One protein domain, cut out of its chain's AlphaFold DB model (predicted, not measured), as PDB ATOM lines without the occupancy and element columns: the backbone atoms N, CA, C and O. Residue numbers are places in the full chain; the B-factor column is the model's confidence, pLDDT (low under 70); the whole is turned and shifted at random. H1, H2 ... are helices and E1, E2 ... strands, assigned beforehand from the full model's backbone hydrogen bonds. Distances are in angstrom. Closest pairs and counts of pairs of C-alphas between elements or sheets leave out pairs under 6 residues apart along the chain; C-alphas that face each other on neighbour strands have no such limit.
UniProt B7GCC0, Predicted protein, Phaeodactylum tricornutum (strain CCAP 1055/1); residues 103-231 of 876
ATOM      1  N   HIS A 103      16.105 -11.598  27.915       90.81
ATOM      2  CA  HIS A 103      15.309 -12.801  27.726       90.81
ATOM      3  C   HIS A 103      15.472 -13.361  26.310       90.81
ATOM      4  O   HIS A 103      15.431 -12.621  25.326       90.81
ATOM      5  N   ASN A 104      15.696 -14.670  26.214       91.12
ATOM      6  CA  ASN A 104      15.845 -15.355  24.938       91.12
ATOM      7  C   ASN A 104      14.459 -15.685  24.378       91.12
ATOM      8  O   ASN A 104      13.614 -16.192  25.101       91.12
ATOM      9  N   ARG A 105      14.238 -15.461  23.079       91.06
ATOM     10  CA  ARG A 105      12.937 -15.707  22.441       91.06
ATOM     11  C   ARG A 105      12.495 -17.175  22.429       91.06
ATOM     12  O   ARG A 105      11.342 -17.450  22.128       91.06
ATOM     13  N   ASN A 106      13.413 -18.100  22.693       90.56
ATOM     14  CA  ASN A 106      13.117 -19.529  22.755       90.56
ATOM     15  C   ASN A 106      12.848 -20.022  24.187       90.56
ATOM     16  O   ASN A 106      12.647 -21.221  24.375       90.56
ATOM     17  N   GLU A 107      12.911 -19.136  25.185       94.31
ATOM     18  CA  GLU A 107      12.674 -19.465  26.590       94.31
ATOM     19  C   GLU A 107      11.241 -19.138  27.007       94.31
ATOM     20  O   GLU A 107      10.687 -18.132  26.598       94.31
ATOM     21  N   VAL A 108      10.659 -19.953  27.884       95.88
ATOM     22  CA  VAL A 108       9.403 -19.607  28.567       95.88
ATOM     23  C   VAL A 108       9.721 -18.816  29.831       95.88
ATOM     24  O   VAL A 108      10.600 -19.201  30.607       95.88
ATOM     25  N   ALA A 109       9.002 -17.723  30.067       97.19
ATOM     26  CA  ALA A 109       9.160 -16.916  31.272       97.19
ATOM     27  C   ALA A 109       8.199 -17.387  32.375       97.19
ATOM     28  O   ALA A 109       6.984 -17.300  32.234       97.19
ATOM     29  N   VAL A 110       8.743 -17.868  33.490       97.31
ATOM     30  CA  VAL A 110       7.977 -18.298  34.667       97.31
ATOM     31  C   VAL A 110       8.048 -17.194  35.712       97.31
ATOM     32  O   VAL A 110       9.120 -16.925  36.245       97.31
ATOM     33  N   PHE A 111       6.927 -16.552  36.008       97.19
ATOM     34  CA  PHE A 111       6.793 -15.571  37.075       97.19
ATOM     35  C   PHE A 111       6.285 -16.254  38.337       97.19
ATOM     36  O   PHE A 111       5.219 -16.864  38.336       97.19
ATOM     37  N   TYR A 112       7.053 -16.136  39.412       95.50
ATOM     38  CA  TYR A 112       6.750 -16.762  40.687       95.50
ATOM     39  C   TYR A 112       6.552 -15.707  41.773       95.50
ATOM     40  O   TYR A 112       7.442 -14.893  42.038       95.50
ATOM     41  N   HIS A 113       5.385 -15.719  42.407       92.81
ATOM     42  CA  HIS A 113       5.085 -14.883  43.561       92.81
ATOM     43  C   HIS A 113       5.301 -15.682  44.854       92.81
ATOM     44  O   HIS A 113       4.651 -16.703  45.077       92.81
ATOM     45  N   TRP A 114       6.219 -15.213  45.697       89.94
ATOM     46  CA  TRP A 114       6.479 -15.781  47.015       89.94
ATOM     47  C   TRP A 114       5.962 -14.852  48.111       89.94
ATOM     48  O   TRP A 114       6.427 -13.713  48.191       89.94
ATOM     49  N   SER A 115       5.130 -15.364  49.015       85.50
ATOM     50  CA  SER A 115       4.694 -14.651  50.222       85.50
ATOM     51  C   SER A 115       4.887 -15.495  51.489       85.50
ATOM     52  O   SER A 115       4.702 -16.712  51.472       85.50
ATOM     53  N   ASP A 116       5.295 -14.853  52.588       76.19
ATOM     54  CA  ASP A 116       5.523 -15.461  53.911       76.19
ATOM     55  C   ASP A 116       4.299 -15.386  54.853       76.19
ATOM     56  O   ASP A 116       4.326 -15.888  55.983       76.19
ATOM     57  N   GLU A 117       3.208 -14.776  54.379       63.88
ATOM     58  CA  GLU A 117       2.148 -14.209  55.219       63.88
ATOM     59  C   GLU A 117       1.242 -15.236  55.928       63.88
ATOM     60  O   GLU A 117       0.575 -14.907  56.908       63.88
ATOM     61  N   GLU A 118       1.237 -16.508  55.517       54.12
ATOM     62  CA  GLU A 118       0.382 -17.533  56.149       54.12
ATOM     63  C   GLU A 118       0.872 -17.998  57.526       54.12
ATOM     64  O   GLU A 118       0.187 -18.748  58.235       54.12
ATOM     65  N   THR A 119       2.038 -17.532  57.960       50.78
ATOM     66  CA  THR A 119       2.550 -17.869  59.280       50.78
ATOM     67  C   THR A 119       1.960 -16.923  60.319       50.78
ATOM     68  O   THR A 119       2.542 -15.905  60.686       50.78
ATOM     69  N   LYS A 120       0.781 -17.276  60.857       53.31
ATOM     70  CA  LYS A 120       0.321 -16.674  62.123       53.31
ATOM     71  C   LYS A 120       1.498 -16.705  63.109       53.31
ATOM     72  O   LYS A 120       2.115 -17.776  63.219       53.31
ATOM     73  N   PRO A 121       1.814 -15.603  63.816       47.31
ATOM     74  CA  PRO A 121       2.917 -15.573  64.771       47.31
ATOM     75  C   PRO A 121       2.816 -16.764  65.737       47.31
ATOM     76  O   PRO A 121       1.835 -16.888  66.467       47.31
ATOM     77  N   GLY A 122       3.789 -17.682  65.682       52.47
ATOM     78  CA  GLY A 122       3.819 -18.913  66.490       52.47
ATOM     79  C   GLY A 122       3.363 -20.211  65.801       52.47
ATOM     80  O   GLY A 122       3.464 -21.276  66.409       52.47
ATOM     81  N   SER A 123       2.903 -20.181  64.546       54.47
ATOM     82  CA  SER A 123       2.665 -21.408  63.767       54.47
ATOM     83  C   SER A 123       3.987 -21.977  63.230       54.47
ATOM     84  O   SER A 123       4.824 -21.240  62.717       54.47
ATOM     85  N   LYS A 124       4.185 -23.301  63.308       55.44
ATOM     86  CA  LYS A 124       5.355 -24.012  62.740       55.44
ATOM     87  C   LYS A 124       5.381 -24.018  61.191       55.44
ATOM     88  O   LYS A 124       6.031 -24.870  60.598       55.44
ATOM     89  N   ASN A 125       4.660 -23.107  60.533       59.84
ATOM     90  CA  ASN A 125       4.337 -23.163  59.105       59.84
ATOM     91  C   ASN A 125       5.347 -22.468  58.173       59.84
ATOM     92  O   ASN A 125       5.158 -22.538  56.964       59.84
ATOM     93  N   THR A 126       6.418 -21.827  58.664       64.00
ATOM     94  CA  THR A 126       7.429 -21.219  57.765       64.00
ATOM     95  C   THR A 126       8.076 -22.267  56.858       64.00
ATOM     96  O   THR A 126       8.257 -22.021  55.670       64.00
ATOM     97  N   THR A 127       8.318 -23.471  57.384       75.50
ATOM     98  CA  THR A 127       8.850 -24.611  56.624       75.50
ATOM     99  C   THR A 127       7.929 -25.025  55.473       75.50
ATOM    100  O   THR A 127       8.412 -25.398  54.414       75.50
ATOM    101  N   HIS A 128       6.608 -24.883  55.624       78.81
ATOM    102  CA  HIS A 128       5.650 -25.284  54.592       78.81
ATOM    103  C   HIS A 128       5.728 -24.401  53.340       78.81
ATOM    104  O   HIS A 128       5.758 -24.921  52.229       78.81
ATOM    105  N   ALA A 129       5.824 -23.077  53.500       81.12
ATOM    106  CA  ALA A 129       5.969 -22.157  52.368       81.12
ATOM    107  C   ALA A 129       7.274 -22.409  51.589       81.12
ATOM    108  O   ALA A 129       7.288 -22.340  50.355       81.12
ATOM    109  N   GLU A 130       8.356 -22.737  52.305       84.25
ATOM    110  CA  GLU A 130       9.644 -23.097  51.707       84.25
ATOM    111  C   GLU A 130       9.610 -24.441  50.986       84.25
ATOM    112  O   GLU A 130      10.058 -24.535  49.838       84.25
ATOM    113  N   ASP A 131       9.013 -25.454  51.605       85.81
ATOM    114  CA  ASP A 131       8.822 -26.770  51.001       85.81
ATOM    115  C   ASP A 131       7.944 -26.680  49.748       85.81
ATOM    116  O   ASP A 131       8.295 -27.238  48.705       85.81
ATOM    117  N   ALA A 132       6.848 -25.919  49.805       87.44
ATOM    118  CA  ALA A 132       5.956 -25.686  48.676       87.44
ATOM    119  C   ALA A 132       6.700 -25.051  47.493       87.44
ATOM    120  O   ALA A 132       6.617 -25.547  46.366       87.44
ATOM    121  N   PHE A 133       7.514 -24.020  47.737       89.94
ATOM    122  CA  PHE A 133       8.361 -23.445  46.692       89.94
ATOM    123  C   PHE A 133       9.381 -24.431  46.144       89.94
ATOM    124  O   PHE A 133       9.567 -24.513  44.930       89.94
ATOM    125  N   HIS A 134      10.072 -25.172  47.010       89.75
ATOM    126  CA  HIS A 134      11.065 -26.145  46.575       89.75
ATOM    127  C   HIS A 134      10.444 -27.241  45.709       89.75
ATOM    128  O   HIS A 134      11.028 -27.601  44.682       89.75
ATOM    129  N   HIS A 135       9.254 -27.718  46.073       91.12
ATOM    130  CA  HIS A 135       8.484 -28.656  45.269       91.12
ATOM    131  C   HIS A 135       8.073 -28.045  43.929       91.12
ATOM    132  O   HIS A 135       8.360 -28.635  42.888       91.12
ATOM    133  N   GLN A 136       7.490 -26.846  43.915       93.69
ATOM    134  CA  GLN A 136       7.087 -26.184  42.670       93.69
ATOM    135  C   GLN A 136       8.279 -25.895  41.752       93.69
ATOM    136  O   GLN A 136       8.199 -26.103  40.542       93.69
ATOM    137  N   LEU A 137       9.423 -25.490  42.304       92.94
ATOM    138  CA  LEU A 137      10.642 -25.267  41.531       92.94
ATOM    139  C   LEU A 137      11.179 -26.568  40.920       92.94
ATOM    140  O   LEU A 137      11.628 -26.568  39.772       92.94
ATOM    141  N   ALA A 138      11.102 -27.684  41.652       92.88
ATOM    142  CA  ALA A 138      11.439 -28.998  41.113       92.88
ATOM    143  C   ALA A 138      10.505 -29.383  39.951       92.88
ATOM    144  O   ALA A 138      10.991 -29.851  38.922       92.88
ATOM    145  N   GLN A 139       9.204 -29.098  40.056       93.88
ATOM    146  CA  GLN A 139       8.231 -29.337  38.978       93.88
ATOM    147  C   GLN A 139       8.510 -28.485  37.736       93.88
ATOM    148  O   GLN A 139       8.413 -28.975  36.613       93.88
ATOM    149  N   VAL A 140       8.906 -27.221  37.914       94.69
ATOM    150  CA  VAL A 140       9.323 -26.342  36.808       94.69
ATOM    151  C   VAL A 140      10.568 -26.906  36.106       94.69
ATOM    152  O   VAL A 140      10.631 -26.935  34.875       94.69
ATOM    153  N   ALA A 141      11.549 -27.406  36.864       92.62
ATOM    154  CA  ALA A 141      12.741 -28.043  36.302       92.62
ATOM    155  C   ALA A 141      12.417 -29.360  35.572       92.62
ATOM    156  O   ALA A 141      12.948 -29.611  34.486       92.62
ATOM    157  N   GLU A 142      11.526 -30.176  36.133       92.56
ATOM    158  CA  GLU A 142      11.027 -31.406  35.514       92.56
ATOM    159  C   GLU A 142      10.317 -31.108  34.189       92.56
ATOM    160  O   GLU A 142      10.709 -31.655  33.158       92.56
ATOM    161  N   ALA A 143       9.373 -30.160  34.175       92.56
ATOM    162  CA  ALA A 143       8.671 -29.729  32.966       92.56
ATOM    163  C   ALA A 143       9.635 -29.200  31.894       92.56
ATOM    164  O   ALA A 143       9.517 -29.550  30.716       92.56
ATOM    165  N   SER A 144      10.628 -28.391  32.282       92.88
ATOM    166  CA  SER A 144      11.648 -27.875  31.356       92.88
ATOM    167  C   SER A 144      12.419 -29.003  30.669       92.88
ATOM    168  O   SER A 144      12.649 -28.959  29.455       92.88
ATOM    169  N   ASN A 145      12.771 -30.049  31.419       91.25
ATOM    170  CA  ASN A 145      13.462 -31.216  30.882       91.25
ATOM    171  C   ASN A 145      12.543 -32.102  30.031       91.25
ATOM    172  O   ASN A 145      12.940 -32.483  28.928       91.25
ATOM    173  N   GLN A 146      11.331 -32.390  30.508       91.44
ATOM    174  CA  GLN A 146      10.354 -33.243  29.831       91.44
ATOM    175  C   GLN A 146       9.951 -32.672  28.470       91.44
ATOM    176  O   GLN A 146      10.040 -33.365  27.457       91.44
ATOM    177  N   TYR A 147       9.572 -31.395  28.426       90.56
ATOM    178  CA  TYR A 147       9.130 -30.740  27.193       90.56
ATOM    179  C   TYR A 147      10.290 -30.203  26.345       90.56
ATOM    180  O   TYR A 147      10.071 -29.689  25.247       90.56
ATOM    181  N   LYS A 148      11.534 -30.309  26.835       92.88
ATOM    182  CA  LYS A 148      12.736 -29.737  26.205       92.88
ATOM    183  C   LYS A 148      12.561 -28.242  25.900       92.88
ATOM    184  O   LYS A 148      12.982 -27.754  24.848       92.88
ATOM    185  N   ILE A 149      11.925 -27.519  26.821       91.00
ATOM    186  CA  ILE A 149      11.676 -26.078  26.721       91.00
ATOM    187  C   ILE A 149      12.550 -25.392  27.763       91.00
ATOM    188  O   ILE A 149      12.360 -25.641  28.956       91.00
ATOM    189  N   PRO A 150      13.519 -24.551  27.367       93.31
ATOM    190  CA  PRO A 150      14.282 -23.804  28.348       93.31
ATOM    191  C   PRO A 150      13.338 -22.805  29.030       93.31
ATOM    192  O   PRO A 150      12.549 -22.127  28.376       93.31
ATOM    193  N   MET A 151      13.375 -22.752  30.357       94.94
ATOM    194  CA  MET A 151      12.522 -21.865  31.149       94.94
ATOM    195  C   MET A 151      13.390 -20.874  31.910       94.94
ATOM    196  O   MET A 151      14.505 -21.203  32.296       94.94
ATOM    197  N   ARG A 152      12.893 -19.666  32.159       95.12
ATOM    198  CA  ARG A 152      13.559 -18.665  32.994       95.12
ATOM    199  C   ARG A 152      12.635 -18.254  34.123       95.12
ATOM    200  O   ARG A 152      11.530 -17.796  33.858       95.12
ATOM    201  N   LEU A 153      13.107 -18.392  35.358       95.44
ATOM    202  CA  LEU A 153      12.336 -18.027  36.538       95.44
ATOM    203  C   LEU A 153      12.583 -16.560  36.896       95.44
ATOM    204  O   LEU A 153      13.723 -16.152  37.117       95.44
ATOM    205  N   TYR A 154      11.508 -15.799  36.999       95.38
ATOM    206  CA  TYR A 154      11.441 -14.449  37.528       95.38
ATOM    207  C   TYR A 154      10.652 -14.504  38.829       95.38
ATOM    208  O   TYR A 154       9.463 -14.800  38.805       95.38
ATOM    209  N   TYR A 155      11.284 -14.252  39.969       93.62
ATOM    210  CA  TYR A 155      10.602 -14.359  41.259       93.62
ATOM    211  C   TYR A 155      10.583 -13.026  41.999       93.62
ATOM    212  O   TYR A 155      11.529 -12.236  41.916       93.62
ATOM    213  N   SER A 156       9.483 -12.787  42.707       91.62
ATOM    214  CA  SER A 156       9.311 -11.646  43.608       91.62
ATOM    215  C   SER A 156       9.069 -12.170  45.018       91.62
ATOM    216  O   SER A 156       8.327 -13.138  45.190       91.62
ATOM    217  N   THR A 157       9.714 -11.550  45.999       87.25
ATOM    218  CA  THR A 157       9.623 -11.936  47.414       87.25
ATOM    219  C   THR A 157       8.905 -10.847  48.194       87.25
ATOM    220  O   THR A 157       9.344  -9.692  48.161       87.25
ATOM    221  N   TYR A 158       7.849 -11.223  48.908       82.75
ATOM    222  CA  TYR A 158       7.090 -10.347  49.795       82.75
ATOM    223  C   TYR A 158       7.340 -10.794  51.223       82.75
ATOM    224  O   TYR A 158       7.237 -11.984  51.527       82.75
ATOM    225  N   THR A 159       7.741  -9.844  52.061       74.94
ATOM    226  CA  THR A 159       8.119 -10.125  53.446       74.94
ATOM    227  C   THR A 159       7.365  -9.197  54.381       74.94
ATOM    228  O   THR A 159       7.419  -7.970  54.215       74.94
ATOM    229  N   SER A 160       6.680  -9.766  55.369       67.88
ATOM    230  CA  SER A 160       6.019  -8.988  56.414       67.88
ATOM    231  C   SER A 160       7.046  -8.499  57.434       67.88
ATOM    232  O   SER A 160       7.588  -9.274  58.223       67.88
ATOM    233  N   THR A 161       7.311  -7.190  57.466       63.53
ATOM    234  CA  THR A 161       8.246  -6.590  58.440       63.53
ATOM    235  C   THR A 161       7.754  -6.691  59.892       63.53
ATOM    236  O   THR A 161       8.529  -6.474  60.825       63.53
ATOM    237  N   ALA A 162       6.490  -7.076  60.103       60.59
ATOM    238  CA  ALA A 162       5.823  -7.096  61.403       60.59
ATOM    239  C   ALA A 162       6.442  -8.069  62.419       60.59
ATOM    240  O   ALA A 162       6.246  -7.903  63.621       60.59
ATOM    241  N   THR A 163       7.182  -9.085  61.969       58.41
ATOM    242  CA  THR A 163       7.738 -10.105  62.872       58.41
ATOM    243  C   THR A 163       9.138  -9.767  63.380       58.41
ATOM    244  O   THR A 163       9.596 -10.407  64.325       58.41
ATOM    245  N   GLY A 164       9.836  -8.791  62.781       60.56
ATOM    246  CA  GLY A 164      11.234  -8.473  63.112       60.56
ATOM    247  C   GLY A 164      12.213  -9.644  62.924       60.56
ATOM    248  O   GLY A 164      13.381  -9.533  63.297       60.56
ATOM    249  N   LEU A 165      11.753 -10.769  62.365       57.69
ATOM    250  CA  LEU A 165      12.559 -11.953  62.121       57.69
ATOM    251  C   LEU A 165      13.229 -11.819  60.746       57.69
ATOM    252  O   LEU A 165      12.561 -11.455  59.776       57.69
ATOM    253  N   PRO A 166      14.540 -12.107  60.628       58.62
ATOM    254  CA  PRO A 166      15.183 -12.242  59.330       58.62
ATOM    255  C   PRO A 166      14.415 -13.281  58.515       58.62
ATOM    256  O   PRO A 166      14.187 -14.390  59.002       58.62
ATOM    257  N   THR A 167      14.016 -12.943  57.290       57.69
ATOM    258  CA  THR A 167      13.417 -13.936  56.401       57.69
ATOM    259  C   THR A 167      14.396 -15.083  56.202       57.69
ATOM    260  O   THR A 167      15.555 -14.862  55.839       57.69
ATOM    261  N   THR A 168      13.942 -16.303  56.479       59.69
ATOM    262  CA  THR A 168      14.755 -17.521  56.373       59.69
ATOM    263  C   THR A 168      15.178 -17.787  54.936       59.69
ATOM    264  O   THR A 168      16.292 -18.249  54.715       59.69
ATOM    265  N   LEU A 169      14.352 -17.396  53.963       68.81
ATOM    266  CA  LEU A 169      14.691 -17.494  52.554       68.81
ATOM    267  C   LEU A 169      15.428 -16.236  52.074       68.81
ATOM    268  O   LEU A 169      14.817 -15.216  51.738       68.81
ATOM    269  N   GLN A 170      16.755 -16.293  52.014       76.94
ATOM    270  CA  GLN A 170      17.540 -15.239  51.381       76.94
ATOM    271  C   GLN A 170      17.549 -15.418  49.859       76.94
ATOM    272  O   GLN A 170      17.424 -16.518  49.319       76.94
ATOM    273  N   GLN A 171      17.780 -14.324  49.128       80.12
ATOM    274  CA  GLN A 171      17.971 -14.362  47.672       80.12
ATOM    275  C   GLN A 171      19.035 -15.398  47.256       80.12
ATOM    276  O   GLN A 171      18.906 -16.048  46.214       80.12
ATOM    277  N   ALA A 172      20.068 -15.569  48.087       81.44
ATOM    278  CA  ALA A 172      21.124 -16.554  47.900       81.44
ATOM    279  C   ALA A 172      20.601 -18.001  47.907       81.44
ATOM    280  O   ALA A 172      21.086 -18.813  47.116       81.44
ATOM    281  N   ASP A 173      19.589 -18.309  48.720       83.69
ATOM    282  CA  ASP A 173      19.029 -19.655  48.865       83.69
ATOM    283  C   ASP A 173      18.218 -20.050  47.635       83.69
ATOM    284  O   ASP A 173      18.421 -21.133  47.080       83.69
ATOM    285  N   VAL A 174      17.394 -19.134  47.115       82.50
ATOM    286  CA  VAL A 174      16.660 -19.341  45.855       82.50
ATOM    287  C   VAL A 174      17.628 -19.597  44.702       82.50
ATOM    288  O   VAL A 174      17.482 -20.568  43.957       82.50
ATOM    289  N   GLN A 175      18.666 -18.768  44.573       84.06
ATOM    290  CA  GLN A 175      19.679 -18.951  43.533       84.06
ATOM    291  C   GLN A 175      20.463 -20.255  43.708       84.06
ATOM    292  O   GLN A 175      20.763 -20.930  42.720       84.06
ATOM    293  N   SER A 176      20.801 -20.618  44.948       88.31
ATOM    294  CA  SER A 176      21.465 -21.881  45.272       88.31
ATOM    295  C   SER A 176      20.604 -23.067  44.856       88.31
ATOM    296  O   SER A 176      21.081 -23.948  44.139       88.31
ATOM    297  N   LYS A 177      19.310 -23.049  45.192       86.62
ATOM    298  CA  LYS A 177      18.377 -24.117  44.832       86.62
ATOM    299  C   LYS A 177      18.184 -24.242  43.325       86.62
ATOM    300  O   LYS A 177      18.217 -25.353  42.801       86.62
ATOM    301  N   CYS A 178      18.069 -23.122  42.613       86.25
ATOM    302  CA  CYS A 178      18.009 -23.133  41.152       86.25
ATOM    303  C   CYS A 178      19.240 -23.801  40.522       86.25
ATOM    304  O   CYS A 178      19.101 -24.577  39.577       86.25
ATOM    305  N   ARG A 179      20.441 -23.554  41.069       87.81
ATOM    306  CA  ARG A 179      21.672 -24.237  40.634       87.81
ATOM    307  C   ARG A 179      21.652 -25.730  40.974       87.81
ATOM    308  O   ARG A 179      22.021 -26.541  40.131       87.81
ATOM    309  N   GLN A 180      21.206 -26.096  42.179       89.06
ATOM    310  CA  GLN A 180      21.149 -27.492  42.640       89.06
ATOM    311  C   GLN A 180      20.216 -28.363  41.798       89.06
ATOM    312  O   GLN A 180      20.548 -29.507  41.507       89.06
ATOM    313  N   LEU A 181      19.069 -27.828  41.375       83.75
ATOM    314  CA  LEU A 181      18.093 -28.559  40.559       83.75
ATOM    315  C   LEU A 181      18.541 -28.753  39.102       83.75
ATOM    316  O   LEU A 181      17.767 -29.250  38.286       83.75
ATOM    317  N   ASN A 182      19.776 -28.351  38.763       80.38
ATOM    318  CA  ASN A 182      20.301 -28.327  37.401       80.38
ATOM    319  C   ASN A 182      19.298 -27.688  36.429       80.38
ATOM    320  O   ASN A 182      19.071 -28.169  35.314       80.38
ATOM    321  N   PHE A 183      18.632 -26.629  36.895       79.06
ATOM    322  CA  PHE A 183      17.670 -25.906  36.094       79.06
ATOM    323  C   PHE A 183      18.431 -25.345  34.894       79.06
ATOM    324  O   PHE A 183      19.324 -24.517  35.057       79.06
ATOM    325  N   LYS A 184      18.104 -25.807  33.679       70.38
ATOM    326  CA  LYS A 184      18.761 -25.349  32.438       70.38
ATOM    327  C   LYS A 184      18.557 -23.849  32.169       70.38
ATOM    328  O   LYS A 184      19.118 -23.314  31.218       70.38
ATOM    329  N   GLY A 185      17.744 -23.194  32.994       74.19
ATOM    330  CA  GLY A 185      17.486 -21.771  32.999       74.19
ATOM    331  C   GLY A 185      18.251 -20.975  34.049       74.19
ATOM    332  O   GLY A 185      19.005 -21.483  34.870       74.19
ATOM    333  N   SER A 186      17.981 -19.674  34.051       85.56
ATOM    334  CA  SER A 186      18.452 -18.740  35.076       85.56
ATOM    335  C   SER A 186      17.306 -18.308  35.990       85.56
ATOM    336  O   SER A 186      16.185 -18.125  35.512       85.56
ATOM    337  N   CYS A 187      17.597 -18.088  37.271       90.81
ATOM    338  CA  CYS A 187      16.660 -17.500  38.228       90.81
ATOM    339  C   CYS A 187      17.024 -16.040  38.489       90.81
ATOM    340  O   CYS A 187      18.159 -15.733  38.858       90.81
ATOM    341  N   TRP A 188      16.057 -15.151  38.292       92.00
ATOM    342  CA  TRP A 188      16.206 -13.711  38.432       92.00
ATOM    343  C   TRP A 188      15.241 -13.200  39.485       92.00
ATOM    344  O   TRP A 188      14.028 -13.371  39.378       92.00
ATOM    345  N   HIS A 189      15.799 -12.548  40.493       90.44
ATOM    346  CA  HIS A 189      15.016 -11.794  41.455       90.44
ATOM    347  C   HIS A 189      14.595 -10.482  40.795       90.44
ATOM    348  O   HIS A 189      15.455  -9.740  40.314       90.44
ATOM    349  N   VAL A 190      13.289 -10.249  40.688       87.88
ATOM    350  CA  VAL A 190      12.749  -9.061  40.009       87.88
ATOM    351  C   VAL A 190      12.462  -7.949  40.998       87.88
ATOM    352  O   VAL A 190      12.743  -6.786  40.704       87.88
ATOM    353  N   ASP A 191      11.896  -8.305  42.148       83.25
ATOM    354  CA  ASP A 191      11.507  -7.331  43.152       83.25
ATOM    355  C   ASP A 191      11.508  -7.914  44.565       83.25
ATOM    356  O   ASP A 191      11.188  -9.091  44.781       83.25
ATOM    357  N   ARG A 192      11.838  -7.055  45.528       81.12
ATOM    358  CA  ARG A 192      11.607  -7.289  46.952       81.12
ATOM    359  C   ARG A 192      10.689  -6.185  47.435       81.12
ATOM    360  O   ARG A 192      11.079  -5.020  47.451       81.12
ATOM    361  N   VAL A 193       9.488  -6.576  47.832       77.06
ATOM    362  CA  VAL A 193       8.507  -5.650  48.384       77.06
ATOM    363  C   VAL A 193       8.485  -5.874  49.886       77.06
ATOM    364  O   VAL A 193       7.901  -6.837  50.384       77.06
ATOM    365  N   ASP A 194       9.186  -4.998  50.603       73.50
ATOM    366  CA  ASP A 194       9.094  -4.942  52.057       73.50
ATOM    367  C   ASP A 194       7.756  -4.286  52.408       73.50
ATOM    368  O   ASP A 194       7.511  -3.123  52.068       73.50
ATOM    369  N   ARG A 195       6.856  -5.037  53.049       67.44
ATOM    370  CA  ARG A 195       5.554  -4.495  53.439       67.44
ATOM    371  C   ARG A 195       5.731  -3.614  54.666       67.44
ATOM    372  O   ARG A 195       6.251  -4.080  55.680       67.44
ATOM    373  N   ASP A 196       5.283  -2.366  54.591       66.31
ATOM    374  CA  ASP A 196       5.090  -1.552  55.790       66.31
ATOM    375  C   ASP A 196       3.999  -2.222  56.639       66.31
ATOM    376  O   ASP A 196       2.932  -2.557  56.128       66.31
ATOM    377  N   VAL A 197       4.266  -2.428  57.930       62.59
ATOM    378  CA  VAL A 197       3.310  -3.000  58.898       62.59
ATOM    379  C   VAL A 197       1.992  -2.218  58.916       62.59
ATOM    380  O   VAL A 197       0.936  -2.773  59.215       62.59
ATOM    381  N   ASN A 198       2.041  -0.932  58.569       58.91
ATOM    382  CA  ASN A 198       0.872  -0.062  58.507       58.91
ATOM    383  C   ASN A 198       0.163  -0.101  57.144       58.91
ATOM    384  O   ASN A 198      -0.991   0.324  57.039       58.91
ATOM    385  N   ASP A 199       0.814  -0.618  56.099       62.50
ATOM    386  CA  ASP A 199       0.238  -0.722  54.764       62.50
ATOM    387  C   ASP A 199      -0.596  -2.001  54.629       62.50
ATOM    388  O   ASP A 199      -0.173  -3.024  54.085       62.50
ATOM    389  N   LYS A 200      -1.841  -1.910  55.106       57.72
ATOM    390  CA  LYS A 200      -2.866  -2.962  55.004       57.72
ATOM    391  C   LYS A 200      -3.312  -3.272  53.561       57.72
ATOM    392  O   LYS A 200      -4.311  -3.962  53.374       57.72
ATOM    393  N   ARG A 201      -2.658  -2.741  52.518       61.44
ATOM    394  CA  ARG A 201      -3.048  -2.989  51.121       61.44
ATOM    395  C   ARG A 201      -2.799  -4.457  50.736       61.44
ATOM    396  O   ARG A 201      -1.651  -4.904  50.780       61.44
ATOM    397  N   PRO A 202      -3.817  -5.216  50.288       57.62
ATOM    398  CA  PRO A 202      -3.664  -6.633  49.914       57.62
ATOM    399  C   PRO A 202      -3.107  -6.827  48.485       57.62
ATOM    400  O   PRO A 202      -3.630  -7.605  47.701       57.62
ATOM    401  N   VAL A 203      -2.100  -6.040  48.090       58.66
ATOM    402  CA  VAL A 203      -1.702  -5.823  46.676       58.66
ATOM    403  C   VAL A 203      -0.497  -6.689  46.252       58.66
ATOM    404  O   VAL A 203       0.053  -6.519  45.170       58.66
ATOM    405  N   ASP A 204      -0.096  -7.660  47.064       75.50
ATOM    406  CA  ASP A 204       1.132  -8.446  46.893       75.50
ATOM    407  C   ASP A 204       1.194  -9.233  45.563       75.50
ATOM    408  O   ASP A 204       2.183  -9.166  44.829       75.50
ATOM    409  N   HIS A 205       0.122  -9.912  45.162       86.94
ATOM    410  CA  HIS A 205       0.081 -10.635  43.886       86.94
ATOM    411  C   HIS A 205       0.095  -9.702  42.666       86.94
ATOM    412  O   HIS A 205       0.642 -10.049  41.612       86.94
ATOM    413  N   LEU A 206      -0.501  -8.512  42.789       90.50
ATOM    414  CA  LEU A 206      -0.648  -7.570  41.676       90.50
ATOM    415  C   LEU A 206       0.701  -7.024  41.207       90.50
ATOM    416  O   LEU A 206       0.850  -6.733  40.023       90.50
ATOM    417  N   ASP A 207       1.687  -6.935  42.094       90.94
ATOM    418  CA  ASP A 207       3.026  -6.453  41.763       90.94
ATOM    419  C   ASP A 207       3.829  -7.487  40.955       90.94
ATOM    420  O   ASP A 207       4.458  -7.141  39.949       90.94
ATOM    421  N   THR A 208       3.729  -8.780  41.288       93.44
ATOM    422  CA  THR A 208       4.315  -9.843  40.448       93.44
ATOM    423  C   THR A 208       3.624  -9.915  39.087       93.44
ATOM    424  O   THR A 208       4.296 -10.018  38.057       93.44
ATOM    425  N   LEU A 209       2.292  -9.810  39.058       95.88
ATOM    426  CA  LEU A 209       1.536  -9.752  37.806       95.88
ATOM    427  C   LEU A 209       1.881  -8.501  36.990       95.88
ATOM    428  O   LEU A 209       1.892  -8.565  35.763       95.88
ATOM    429  N   GLN A 210       2.194  -7.373  37.636       95.56
ATOM    430  CA  GLN A 210       2.607  -6.149  36.947       95.56
ATOM    431  C   GLN A 210       3.954  -6.356  36.252       95.56
ATOM    432  O   GLN A 210       4.100  -5.996  35.087       95.56
ATOM    433  N   ASN A 211       4.905  -7.017  36.915       95.06
ATOM    434  CA  ASN A 211       6.179  -7.395  36.303       95.06
ATOM    435  C   ASN A 211       5.980  -8.342  35.100       95.06
ATOM    436  O   ASN A 211       6.633  -8.171  34.068       95.06
ATOM    437  N   LEU A 212       5.058  -9.309  35.204       97.38
ATOM    438  CA  LEU A 212       4.678 -10.198  34.097       97.38
ATOM    439  C   LEU A 212       4.056  -9.412  32.936       97.38
ATOM    440  O   LEU A 212       4.432  -9.604  31.778       97.38
ATOM    441  N   TYR A 213       3.137  -8.493  33.231       97.75
ATOM    442  CA  TYR A 213       2.516  -7.623  32.236       97.75
ATOM    443  C   TYR A 213       3.562  -6.783  31.494       97.75
ATOM    444  O   TYR A 213       3.595  -6.796  30.262       97.75
ATOM    445  N   ASP A 214       4.462  -6.118  32.224       96.12
ATOM    446  CA  ASP A 214       5.533  -5.282  31.665       96.12
ATOM    447  C   ASP A 214       6.510  -6.093  30.800       96.12
ATOM    448  O   ASP A 214       7.024  -5.600  29.787       96.12
ATOM    449  N   PHE A 215       6.746  -7.355  31.166       96.94
ATOM    450  CA  PHE A 215       7.483  -8.304  30.340       96.94
ATOM    451  C   PHE A 215       6.734  -8.602  29.034       96.94
ATOM    452  O   PHE A 215       7.319  -8.491  27.954       96.94
ATOM    453  N   CYS A 216       5.435  -8.901  29.092       97.75
ATOM    454  CA  CYS A 216       4.637  -9.193  27.899       97.75
ATOM    455  C   CYS A 216       4.455  -7.996  26.957       97.75
ATOM    456  O   CYS A 216       4.306  -8.193  25.749       97.75
ATOM    457  N   GLN A 217       4.544  -6.759  27.459       97.06
ATOM    458  CA  GLN A 217       4.610  -5.569  26.600       97.06
ATOM    459  C   GLN A 217       5.858  -5.566  25.703       97.06
ATOM    460  O   GLN A 217       5.811  -5.093  24.568       97.06
ATOM    461  N   GLN A 218       6.976  -6.109  26.191       96.12
ATOM    462  CA  GLN A 218       8.254  -6.157  25.468       96.12
ATOM    463  C   GLN A 218       8.408  -7.421  24.617       96.12
ATOM    464  O   GLN A 218       9.156  -7.421  23.639       96.12
ATOM    465  N   HIS A 219       7.692  -8.485  24.980       96.62
ATOM    466  CA  HIS A 219       7.872  -9.830  24.439       96.62
ATOM    467  C   HIS A 219       6.540 -10.449  23.982       96.62
ATOM    468  O   HIS A 219       6.127 -11.477  24.511       96.62
ATOM    469  N   PRO A 220       5.847  -9.859  22.990       96.12
ATOM    470  CA  PRO A 220       4.465 -10.220  22.660       96.12
ATOM    471  C   PRO A 220       4.272 -11.654  22.152       96.12
ATOM    472  O   PRO A 220       3.186 -12.200  22.297       96.12
ATOM    473  N   GLU A 221       5.313 -12.271  21.595       95.00
ATOM    474  CA  GLU A 221       5.254 -13.637  21.055       95.00
ATOM    475  C   GLU A 221       5.616 -14.715  22.092       95.00
ATOM    476  O   GLU A 221       5.655 -15.898  21.765       95.00
ATOM    477  N   GLN A 222       5.940 -14.324  23.329       95.94
ATOM    478  CA  GLN A 222       6.346 -15.273  24.367       95.94
ATOM    479  C   GLN A 222       5.158 -15.941  25.051       95.94
ATOM    480  O   GLN A 222       4.036 -15.430  25.050       95.94
ATOM    481  N   ILE A 223       5.442 -17.083  25.673       96.25
ATOM    482  CA  ILE A 223       4.548 -17.738  26.624       96.25
ATOM    483  C   ILE A 223       5.064 -17.431  28.028       96.25
ATOM    484  O   ILE A 223       6.266 -17.525  28.303       96.25
ATOM    485  N   VAL A 224       4.142 -17.066  28.910       97.88
ATOM    486  CA  VAL A 224       4.402 -16.831  30.329       97.88
ATOM    487  C   VAL A 224       3.655 -17.845  31.179       97.88
ATOM    488  O   VAL A 224       2.552 -18.259  30.827       97.88
ATOM    489  N   VAL A 225       4.251 -18.212  32.309       98.06
ATOM    490  CA  VAL A 225       3.626 -19.011  33.369       98.06
ATOM    491  C   VAL A 225       3.578 -18.157  34.623       98.06
ATOM    492  O   VAL A 225       4.585 -17.540  34.965       98.06
ATOM    493  N   TYR A 226       2.449 -18.129  35.315       97.81
ATOM    494  CA  TYR A 226       2.319 -17.496  36.620       97.81
ATOM    495  C   TYR A 226       2.045 -18.554  37.691       97.81
ATOM    496  O   TYR A 226       1.138 -19.375  37.545       97.81
ATOM    497  N   LEU A 227       2.861 -18.540  38.745       96.31
ATOM    498  CA  LEU A 227       2.834 -19.472  39.872       96.31
ATOM    499  C   LEU A 227       2.961 -18.705  41.192       96.31
ATOM    500  O   LEU A 227       3.532 -17.611  41.232       96.31
ATOM    501  N   HIS A 228       2.501 -19.304  42.290       93.88
ATOM    502  CA  HIS A 228       2.767 -18.797  43.635       93.88
ATOM    503  C   HIS A 228       2.728 -19.887  44.705       93.88
ATOM    504  O   HIS A 228       2.251 -20.997  44.449       93.88
ATOM    505  N   ASN A 229       3.248 -19.570  45.895       89.06
ATOM    506  CA  ASN A 229       3.314 -20.509  47.016       89.06
ATOM    507  C   ASN A 229       2.038 -20.557  47.877       89.06
ATOM    508  O   ASN A 229       1.857 -21.522  48.605       89.06
ATOM    509  N   GLN A 230       1.171 -19.544  47.811       84.25
ATOM    510  CA  GLN A 230      -0.050 -19.487  48.623       84.25
ATOM    511  C   GLN A 230      -1.231 -20.123  47.900       84.25
ATOM    512  O   GLN A 230      -1.711 -19.564  46.923       84.25
ATOM    513  N   VAL A 231      -1.770 -21.243  48.355       76.94
ATOM    514  CA  VAL A 231      -3.068 -21.679  47.832       76.94
ATOM    515  C   VAL A 231      -4.148 -21.061  48.696       76.94
ATOM    516  O   VAL A 231      -4.368 -21.495  49.822       76.94
TER     517      VAL A 231
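What this domain is: This is residues 103 to 231 of the 876 residues of the protein "Predicted protein" of Phaeodactylum tricornutum (strain CCAP 1055/1) (UniProt B7GCC0). A twisted sheet of four parallel strands is sandwiched between helices, with H1 and H2 side by side over one face and H3 over the other, three layers in all. The printed part has 129 residues, with three named helices and four named strands alternating as E1 H1 E2 H2 E3 H3 E4; the sheet's order is E3 E2 E1 E4. The class is mixed, and the whole is compact, with a radius of gyration of the C-alphas of 15.1 A and spans of 43 by 31 by 24 A.

Where its parts are: E1, residues 108 to 115, begins at C-alpha 108 (9.403, -19.607, 28.567). H1, residues 126 to 146, is 30.6 A long, and E2, residues 151 to 160, 29.1 A. H2 is residues 171 to 180, E3 residues 187 to 195 and H3 residues 204 to 218. E4, residues 223 to 228, ends at C-alpha 228 (2.767, -18.797, 43.635).

How they stand to each other: N 111 and O 225 of E1 and E4 are 2.7 A apart, N 154 and O 110 of E2 and E1 2.7 A, and N 188 and O 153 of E3 and E2 2.8 A, within hydrogen-bond range. E1, H1, E2 and E2, H2, E3 are strand-helix-strand units, parallel neighbour strands with a helix between; E3, H3, E4 is a split one, with E2 and E1 between its strands. The three crossovers are right-handed. H1's height over the sheet is 10.1 A, H2's 9.5 A and H3's 7.7 A. H1 and H2 are close but not clearly touching, the C-alphas of Leu 137 and Cys 178 closest at 7.7 A. Each O i to N i+4 pair is within range in H1 and H2, and 9 of 11 in H3.

The domain as a whole: The C-alphas of Gly 122 and Glu 221 are farthest apart, 45.8 A. The printed part has no cut and no long link. pLDDT is under 70 at residues 117 to 126, 160 to 169 and 195 to 203.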